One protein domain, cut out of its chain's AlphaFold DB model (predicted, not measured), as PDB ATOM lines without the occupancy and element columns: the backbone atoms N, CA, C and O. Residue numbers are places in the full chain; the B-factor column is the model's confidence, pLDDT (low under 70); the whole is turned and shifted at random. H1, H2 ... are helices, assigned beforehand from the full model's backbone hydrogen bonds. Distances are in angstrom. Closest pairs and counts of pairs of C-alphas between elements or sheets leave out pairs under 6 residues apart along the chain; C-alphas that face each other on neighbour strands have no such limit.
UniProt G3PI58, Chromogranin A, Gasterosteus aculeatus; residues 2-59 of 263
ATOM      1  N   VAL A   2      49.891  23.229 -35.504       95.00
ATOM      2  CA  VAL A   2      48.820  22.632 -34.664       95.00
ATOM      3  C   VAL A   2      47.884  21.643 -35.384       95.00
ATOM      4  O   VAL A   2      47.710  20.530 -34.904       95.00
ATOM      5  N   MET A   3      47.347  21.988 -36.564       95.88
ATOM      6  CA  MET A   3      46.462  21.094 -37.336       95.88
ATOM      7  C   MET A   3      47.086  19.729 -37.677       95.88
ATOM      8  O   MET A   3      46.380  18.729 -37.629       95.88
ATOM      9  N   LYS A   4      48.399  19.663 -37.961       96.25
ATOM     10  CA  LYS A   4      49.116  18.392 -38.178       96.25
ATOM     11  C   LYS A   4      48.992  17.508 -36.938       96.25
ATOM     12  O   LYS A   4      48.615  16.352 -37.050       96.25
ATOM     13  N   CYS A   5      49.240  18.082 -35.765       97.00
ATOM     14  CA  CYS A   5      49.172  17.375 -34.492       97.00
ATOM     15  C   CYS A   5      47.753  16.915 -34.136       97.00
ATOM     16  O   CYS A   5      47.598  15.853 -33.545       97.00
ATOM     17  N   ILE A   6      46.717  17.670 -34.523       95.94
ATOM     18  CA  ILE A   6      45.322  17.229 -34.374       95.94
ATOM     19  C   ILE A   6      45.061  15.998 -35.255       95.94
ATOM     20  O   ILE A   6      44.510  15.018 -34.767       95.94
ATOM     21  N   VAL A   7      45.488  16.014 -36.522       95.62
ATOM     22  CA  VAL A   7      45.352  14.856 -37.430       95.62
ATOM     23  C   VAL A   7      46.143  13.648 -36.913       95.62
ATOM     24  O   VAL A   7      45.631  12.536 -36.935       95.62
ATOM     25  N   GLU A   8      47.348  13.865 -36.388       95.88
ATOM     26  CA  GLU A   8      48.207  12.830 -35.797       95.88
ATOM     27  C   GLU A   8      47.564  12.190 -34.549       95.88
ATOM     28  O   GLU A   8      47.534  10.969 -34.423       95.88
ATOM     29  N   ALA A   9      46.950  12.999 -33.677       94.38
ATOM     30  CA  ALA A   9      46.203  12.521 -32.511       94.38
ATOM     31  C   ALA A   9      44.869  11.840 -32.862       94.38
ATOM     32  O   ALA A   9      44.413  10.969 -32.125       94.38
ATOM     33  N   LEU A  10      44.238  12.207 -33.981       93.00
ATOM     34  CA  LEU A  10      43.061  11.499 -34.489       93.00
ATOM     35  C   LEU A  10      43.448  10.166 -35.146       93.00
ATOM     36  O   LEU A  10      42.723   9.193 -34.975       93.00
ATOM     37  N   ALA A  11      44.594  10.089 -35.832       93.38
ATOM     38  CA  ALA A  11      45.107   8.839 -36.396       93.38
ATOM     39  C   ALA A  11      45.371   7.787 -35.303       93.38
ATOM     40  O   ALA A  11      44.878   6.670 -35.417       93.38
ATOM     41  N   ASP A  12      46.026   8.165 -34.198       93.50
ATOM     42  CA  ASP A  12      46.255   7.284 -33.036       93.50
ATOM     43  C   ASP A  12      44.961   6.617 -32.525       93.50
ATOM     44  O   ASP A  12      44.918   5.412 -32.273       93.50
ATOM     45  N   VAL A  13      43.873   7.391 -32.443       88.81
ATOM     46  CA  VAL A  13      42.564   6.925 -31.958       88.81
ATOM     47  C   VAL A  13      41.798   6.105 -33.004       88.81
ATOM     48  O   VAL A  13      41.096   5.162 -32.625       88.81
ATOM     49  N   LEU A  14      41.913   6.456 -34.291       88.88
ATOM     50  CA  LEU A  14      41.135   5.879 -35.397       88.88
ATOM     51  C   LEU A  14      41.800   4.664 -36.066       88.88
ATOM     52  O   LEU A  14      41.092   3.822 -36.605       88.88
ATOM     53  N   SER A  15      43.127   4.512 -36.014       88.62
ATOM     54  CA  SER A  15      43.865   3.402 -36.652       88.62
ATOM     55  C   SER A  15      43.754   2.053 -35.917       88.62
ATOM     56  O   SER A  15      44.617   1.185 -36.044       88.62
ATOM     57  N   ARG A  16      42.680   1.831 -35.151       84.25
ATOM     58  CA  ARG A  16      42.422   0.558 -34.460       84.25
ATOM     59  C   ARG A  16      42.376  -0.602 -35.472       84.25
ATOM     60  O   ARG A  16      41.796  -0.442 -36.542       84.25
ATOM     61  N   PRO A  17      42.970  -1.773 -35.165       81.94
ATOM     62  CA  PRO A  17      43.555  -2.178 -33.882       81.94
ATOM     63  C   PRO A  17      45.038  -1.791 -33.674       81.94
ATOM     64  O   PRO A  17      45.621  -2.209 -32.677       81.94
ATOM     65  N   GLN A  18      45.667  -1.030 -34.578       78.69
ATOM     66  CA  GLN A  18      47.091  -0.660 -34.514       78.69
ATOM     67  C   GLN A  18      47.262   0.863 -34.318       78.69
ATOM     68  O   GLN A  18      47.461   1.582 -35.299       78.69
ATOM     69  N   PRO A  19      47.176   1.377 -33.074       84.44
ATOM     70  CA  PRO A  19      47.300   2.810 -32.802       84.44
ATOM     71  C   PRO A  19      48.659   3.356 -33.262       84.44
ATOM     72  O   PRO A  19      49.708   2.771 -32.976       84.44
ATOM     73  N   THR A  20      48.637   4.471 -33.994       86.69
ATOM     74  CA  THR A  20      49.833   5.161 -34.492       86.69
ATOM     75  C   THR A  20      50.283   6.227 -33.485       86.69
ATOM     76  O   THR A  20      49.680   7.301 -33.456       86.69
ATOM     77  N   PRO A  21      51.333   5.985 -32.676       90.19
ATOM     78  CA  PRO A  21      51.620   6.805 -31.503       90.19
ATOM     79  C   PRO A  21      51.952   8.258 -31.864       90.19
ATOM     80  O   PRO A  21      52.843   8.528 -32.671       90.19
ATOM     81  N   VAL A  22      51.262   9.193 -31.206       96.19
ATOM     82  CA  VAL A  22      51.453  10.643 -31.380       96.19
ATOM     83  C   VAL A  22      52.857  11.068 -30.944       96.19
ATOM     84  O   VAL A  22      53.308  10.717 -29.852       96.19
ATOM     85  N   SER A  23      53.536  11.873 -31.765       96.31
ATOM     86  CA  SER A  23      54.870  12.393 -31.447       96.31
ATOM     87  C   SER A  23      54.868  13.312 -30.219       96.31
ATOM     88  O   SER A  23      53.918  14.058 -29.962       96.31
ATOM     89  N   GLU A  24      55.968  13.299 -29.460       96.75
ATOM     90  CA  GLU A  24      56.111  14.118 -28.251       96.75
ATOM     91  C   GLU A  24      56.021  15.622 -28.555       96.75
ATOM     92  O   GLU A  24      55.343  16.349 -27.830       96.75
ATOM     93  N   GLU A  25      56.590  16.078 -29.678       96.50
ATOM     94  CA  GLU A  25      56.438  17.457 -30.168       96.50
ATOM     95  C   GLU A  25      54.963  17.854 -30.320       96.50
ATOM     96  O   GLU A  25      54.560  18.954 -29.927       96.50
ATOM     97  N   CYS A  26      54.138  16.953 -30.858       97.00
ATOM     98  CA  CYS A  26      52.713  17.190 -31.021       97.00
ATOM     99  C   CYS A  26      51.944  17.081 -29.702       97.00
ATOM    100  O   CYS A  26      51.071  17.911 -29.449       97.00
ATOM    101  N   LEU A  27      52.307  16.157 -28.809       95.12
ATOM    102  CA  LEU A  27      51.752  16.105 -27.453       95.12
ATOM    103  C   LEU A  27      52.076  17.364 -26.637       95.12
ATOM    104  O   LEU A  27      51.239  17.778 -25.837       95.12
ATOM    105  N   VAL A  28      53.247  17.982 -26.823       96.75
ATOM    106  CA  VAL A  28      53.575  19.293 -26.243       96.75
ATOM    107  C   VAL A  28      52.741  20.382 -26.918       96.75
ATOM    108  O   VAL A  28      51.990  21.065 -26.228       96.75
ATOM    109  N   THR A  29      52.785  20.484 -28.252       96.75
ATOM    110  CA  THR A  29      52.061  21.505 -29.041       96.75
ATOM    111  C   THR A  29      50.563  21.558 -28.713       96.75
ATOM    112  O   THR A  29      50.006  22.636 -28.534       96.75
ATOM    113  N   LEU A  30      49.897  20.404 -28.601       95.44
ATOM    114  CA  LEU A  30      48.464  20.330 -28.286       95.44
ATOM    115  C   LEU A  30      48.138  20.718 -26.831       95.44
ATOM    116  O   LEU A  30      47.015  21.135 -26.553       95.44
ATOM    117  N   LYS A  31      49.096  20.577 -25.903       94.50
ATOM    118  CA  LYS A  31      48.945  20.939 -24.481       94.50
ATOM    119  C   LYS A  31      49.319  22.396 -24.195       94.50
ATOM    120  O   LYS A  31      48.879  22.921 -23.175       94.50
ATOM    121  N   THR A  32      50.131  23.024 -25.047       96.50
ATOM    122  CA  THR A  32      50.579  24.420 -24.897       96.50
ATOM    123  C   THR A  32      49.836  25.415 -25.790       96.50
ATOM    124  O   THR A  32      49.904  26.608 -25.518       96.50
ATOM    125  N   ASP A  33      49.099  24.975 -26.818       97.19
ATOM    126  CA  ASP A  33      48.252  25.873 -27.611       97.19
ATOM    127  C   ASP A  33      47.053  26.375 -26.783       97.19
ATOM    128  O   ASP A  33      46.078  25.658 -26.540       97.19
ATOM    129  N   ASP A  34      47.110  27.643 -26.366       95.50
ATOM    130  CA  ASP A  34      46.075  28.291 -25.550       95.50
ATOM    131  C   ASP A  34      44.680  28.277 -26.194       95.50
ATOM    132  O   ASP A  34      43.675  28.347 -25.479       95.50
ATOM    133  N   ARG A  35      44.575  28.168 -27.525       94.88
ATOM    134  CA  ARG A  35      43.284  28.140 -28.230       94.88
ATOM    135  C   ARG A  35      42.638  26.774 -28.048       94.88
ATOM    136  O   ARG A  35      41.482  26.716 -27.638       94.88
ATOM    137  N   LEU A  36      43.379  25.687 -28.268       94.31
ATOM    138  CA  LEU A  36      42.941  24.320 -27.977       94.31
ATOM    139  C   LEU A  36      42.653  24.133 -26.492       94.31
ATOM    140  O   LEU A  36      41.590  23.627 -26.143       94.31
ATOM    141  N   VAL A  37      43.532  24.611 -25.611       92.56
ATOM    142  CA  VAL A  37      43.318  24.561 -24.160       92.56
ATOM    143  C   VAL A  37      42.061  25.345 -23.755       92.56
ATOM    144  O   VAL A  37      41.292  24.871 -22.920       92.56
ATOM    145  N   SER A  38      41.781  26.498 -24.369       94.25
ATOM    146  CA  SER A  38      40.546  27.262 -24.123       94.25
ATOM    147  C   SER A  38      39.299  26.595 -24.710       94.25
ATOM    148  O   SER A  38      38.234  26.637 -24.096       94.25
ATOM    149  N   VAL A  39      39.412  25.933 -25.867       93.00
ATOM    150  CA  VAL A  39      38.338  25.117 -26.455       93.00
ATOM    151  C   VAL A  39      38.007  23.942 -25.529       93.00
ATOM    152  O   VAL A  39      36.842  23.768 -25.180       93.00
ATOM    153  N   LEU A  40      39.027  23.210 -25.070       90.81
ATOM    154  CA  LEU A  40      38.931  22.069 -24.155       90.81
ATOM    155  C   LEU A  40      38.480  22.462 -22.743       90.81
ATOM    156  O   LEU A  40      37.812  21.678 -22.087       90.81
ATOM    157  N   ARG A  41      38.763  23.673 -22.253       91.19
ATOM    158  CA  ARG A  41      38.248  24.138 -20.949       91.19
ATOM    159  C   ARG A  41      36.748  24.458 -20.957       91.19
ATOM    160  O   ARG A  41      36.165  24.623 -19.885       91.19
ATOM    161  N   ARG A  42      36.089  24.534 -22.120       94.00
ATOM    162  CA  ARG A  42      34.630  24.721 -22.189       94.00
ATOM    163  C   ARG A  42      33.924  23.401 -21.888       94.00
ATOM    164  O   ARG A  42      33.901  22.501 -22.721       94.00
ATOM    165  N   HIS A  43      33.291  23.329 -20.717       81.44
ATOM    166  CA  HIS A  43      32.555  22.164 -20.201       81.44
ATOM    167  C   HIS A  43      31.670  21.465 -21.252       81.44
ATOM    168  O   HIS A  43      31.712  20.244 -21.389       81.44
ATOM    169  N   ASN A  44      30.933  22.239 -22.055       88.00
ATOM    170  CA  ASN A  44      30.038  21.708 -23.088       88.00
ATOM    171  C   ASN A  44      30.781  20.973 -24.220       88.00
ATOM    172  O   ASN A  44      30.231  20.040 -24.790       88.00
ATOM    173  N   PHE A  45      32.023  21.361 -24.535       92.94
ATOM    174  CA  PHE A  45      32.832  20.706 -25.567       92.94
ATOM    175  C   PHE A  45      33.415  19.377 -25.074       92.94
ATOM    176  O   PHE A  45      33.329  18.384 -25.788       92.94
ATOM    177  N   LEU A  46      33.929  19.320 -23.835       89.06
ATOM    178  CA  LEU A  46      34.361  18.048 -23.235       89.06
ATOM    179  C   LEU A  46      33.199  17.072 -23.085       89.06
ATOM    180  O   LEU A  46      33.355  15.900 -23.418       89.06
ATOM    181  N   LYS A  47      32.034  17.556 -22.634       90.12
ATOM    182  CA  LYS A  47      30.842  16.715 -22.544       90.12
ATOM    183  C   LYS A  47      30.443  16.181 -23.924       90.12
ATOM    184  O   LYS A  47      30.268  14.982 -24.059       90.12
ATOM    185  N   LEU A  48      30.376  17.033 -24.948       92.19
ATOM    186  CA  LEU A  48      30.039  16.606 -26.310       92.19
ATOM    187  C   LEU A  48      31.051  15.590 -26.877       92.19
ATOM    188  O   LEU A  48      30.637  14.614 -27.495       92.19
ATOM    189  N   LEU A  49      32.355  15.757 -26.622       89.25
ATOM    190  CA  LEU A  49      33.364  14.752 -26.985       89.25
ATOM    191  C   LEU A  49      33.155  13.420 -26.247       89.25
ATOM    192  O   LEU A  49      33.277  12.362 -26.860       89.25
ATOM    193  N   GLN A  50      32.824  13.459 -24.955       88.81
ATOM    194  CA  GLN A  50      32.554  12.261 -24.156       88.81
ATOM    195  C   GLN A  50      31.270  11.548 -24.609       88.81
ATOM    196  O   GLN A  50      31.281  10.332 -24.791       88.81
ATOM    197  N   ASP A  51      30.194  12.300 -24.851       90.81
ATOM    198  CA  ASP A  51      28.911  11.788 -25.342       90.81
ATOM    199  C   ASP A  51      29.066  11.136 -26.734       90.81
ATOM    200  O   ASP A  51      28.433  10.115 -27.004       90.81
ATOM    201  N   ILE A  52      29.932  11.679 -27.605       88.19
ATOM    202  CA  ILE A  52      30.282  11.081 -28.907       88.19
ATOM    203  C   ILE A  52      31.117   9.806 -28.730       88.19
ATOM    204  O   ILE A  52      30.811   8.796 -29.362       88.19
ATOM    205  N   ALA A  53      32.139   9.819 -27.867       86.12
ATOM    206  CA  ALA A  53      32.996   8.653 -27.636       86.12
ATOM    207  C   ALA A  53      32.201   7.443 -27.111       86.12
ATOM    208  O   ALA A  53      32.371   6.332 -27.609       86.12
ATOM    209  N   VAL A  54      31.274   7.669 -26.172       87.00
ATOM    210  CA  VAL A  54      30.376   6.625 -25.647       87.00
ATOM    211  C   VAL A  54      29.389   6.134 -26.716       87.00
ATOM    212  O   VAL A  54      29.090   4.941 -26.774       87.00
ATOM    213  N   GLN A  55      28.898   7.016 -27.594       81.50
ATOM    214  CA  GLN A  55      28.013   6.623 -28.700       81.50
ATOM    215  C   GLN A  55      28.721   5.847 -29.817       81.50
ATOM    216  O   GLN A  55      28.063   5.042 -30.470       81.50
ATOM    217  N   GLY A  56      30.022   6.062 -30.039       70.31
ATOM    218  CA  GLY A  56      30.827   5.257 -30.965       70.31
ATOM    219  C   GLY A  56      30.933   3.806 -30.493       70.31
ATOM    220  O   GLY A  56      30.445   2.902 -31.167       70.31
ATOM    221  N   ASP A  57      31.440   3.618 -29.274       63.28
ATOM    222  CA  ASP A  57      31.591   2.314 -28.602       63.28
ATOM    223  C   ASP A  57      30.246   1.544 -28.542       63.28
ATOM    224  O   ASP A  57      30.165   0.344 -28.793       63.28
ATOM    225  N   SER A  58      29.137   2.270 -28.327       59.19
ATOM    226  CA  SER A  58      27.769   1.717 -28.306       59.19
ATOM    227  C   SER A  58      27.183   1.350 -29.681       59.19
ATOM    228  O   SER A  58      26.101   0.759 -29.739       59.19
ATOM    229  N   ARG A  59      27.832   1.736 -30.789       58.19
ATOM    230  CA  ARG A  59      27.400   1.432 -32.167       58.19
ATOM    231  C   ARG A  59      28.184   0.282 -32.788       58.19
ATOM    232  O   ARG A  59      27.593  -0.493 -33.530       58.19
TER     233      ARG A  59
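This is residues 2 to 59 of the 263 residues of the protein "Chromogranin A" of Gasterosteus aculeatus (UniProt G3PI58). A flat, open horseshoe: the longest helix, H4, is one arm and stands free over residues 43 to 48 and 50 to 59, H3 and H2 form the bend, and H1 is the other arm. The printed part has 58 residues, all helix in class, with H1 to H4 in chain order and no named strand. It is only just loose, close to compact, with radius of gyration of the C-alphas 12.6 A and spans 33 by 30 by 13 A.

H4, residues 43 to 59, is close to but not clearly touching H3, residues 34 to 40; their closest C-alphas, Leu 46 and Leu 40, are 6.2 A apart. H3 and H2, residues 24 to 32, only just touch, with 3 pairs of C-alphas within 8 A, only at the corner, about perpendicular at 82 degrees; C-alphas 37 and 31 are closest, 6.7 A. H2 touches H1, residues 2 to 14, at a steep tilt of 67 degrees, opposite ways; C-alphas 26 and 5 are closest, 5.0 A. Every O i to N i+4 pair is within hydrogen-bond range in H3 and H4, 8 of 9 in H1, 4 of 5 in H2.

H4 measures 24.5 A, ending at C-alpha 59 (27.400, 1.432, -32.167); H3 9.6 A; H2 12.2 A; H1 18.4 A, beginning at C-alpha 2 (48.820, 22.632, -34.664).

The printed part has no cut and no long link; residues 57 to 59 have pLDDT under 70.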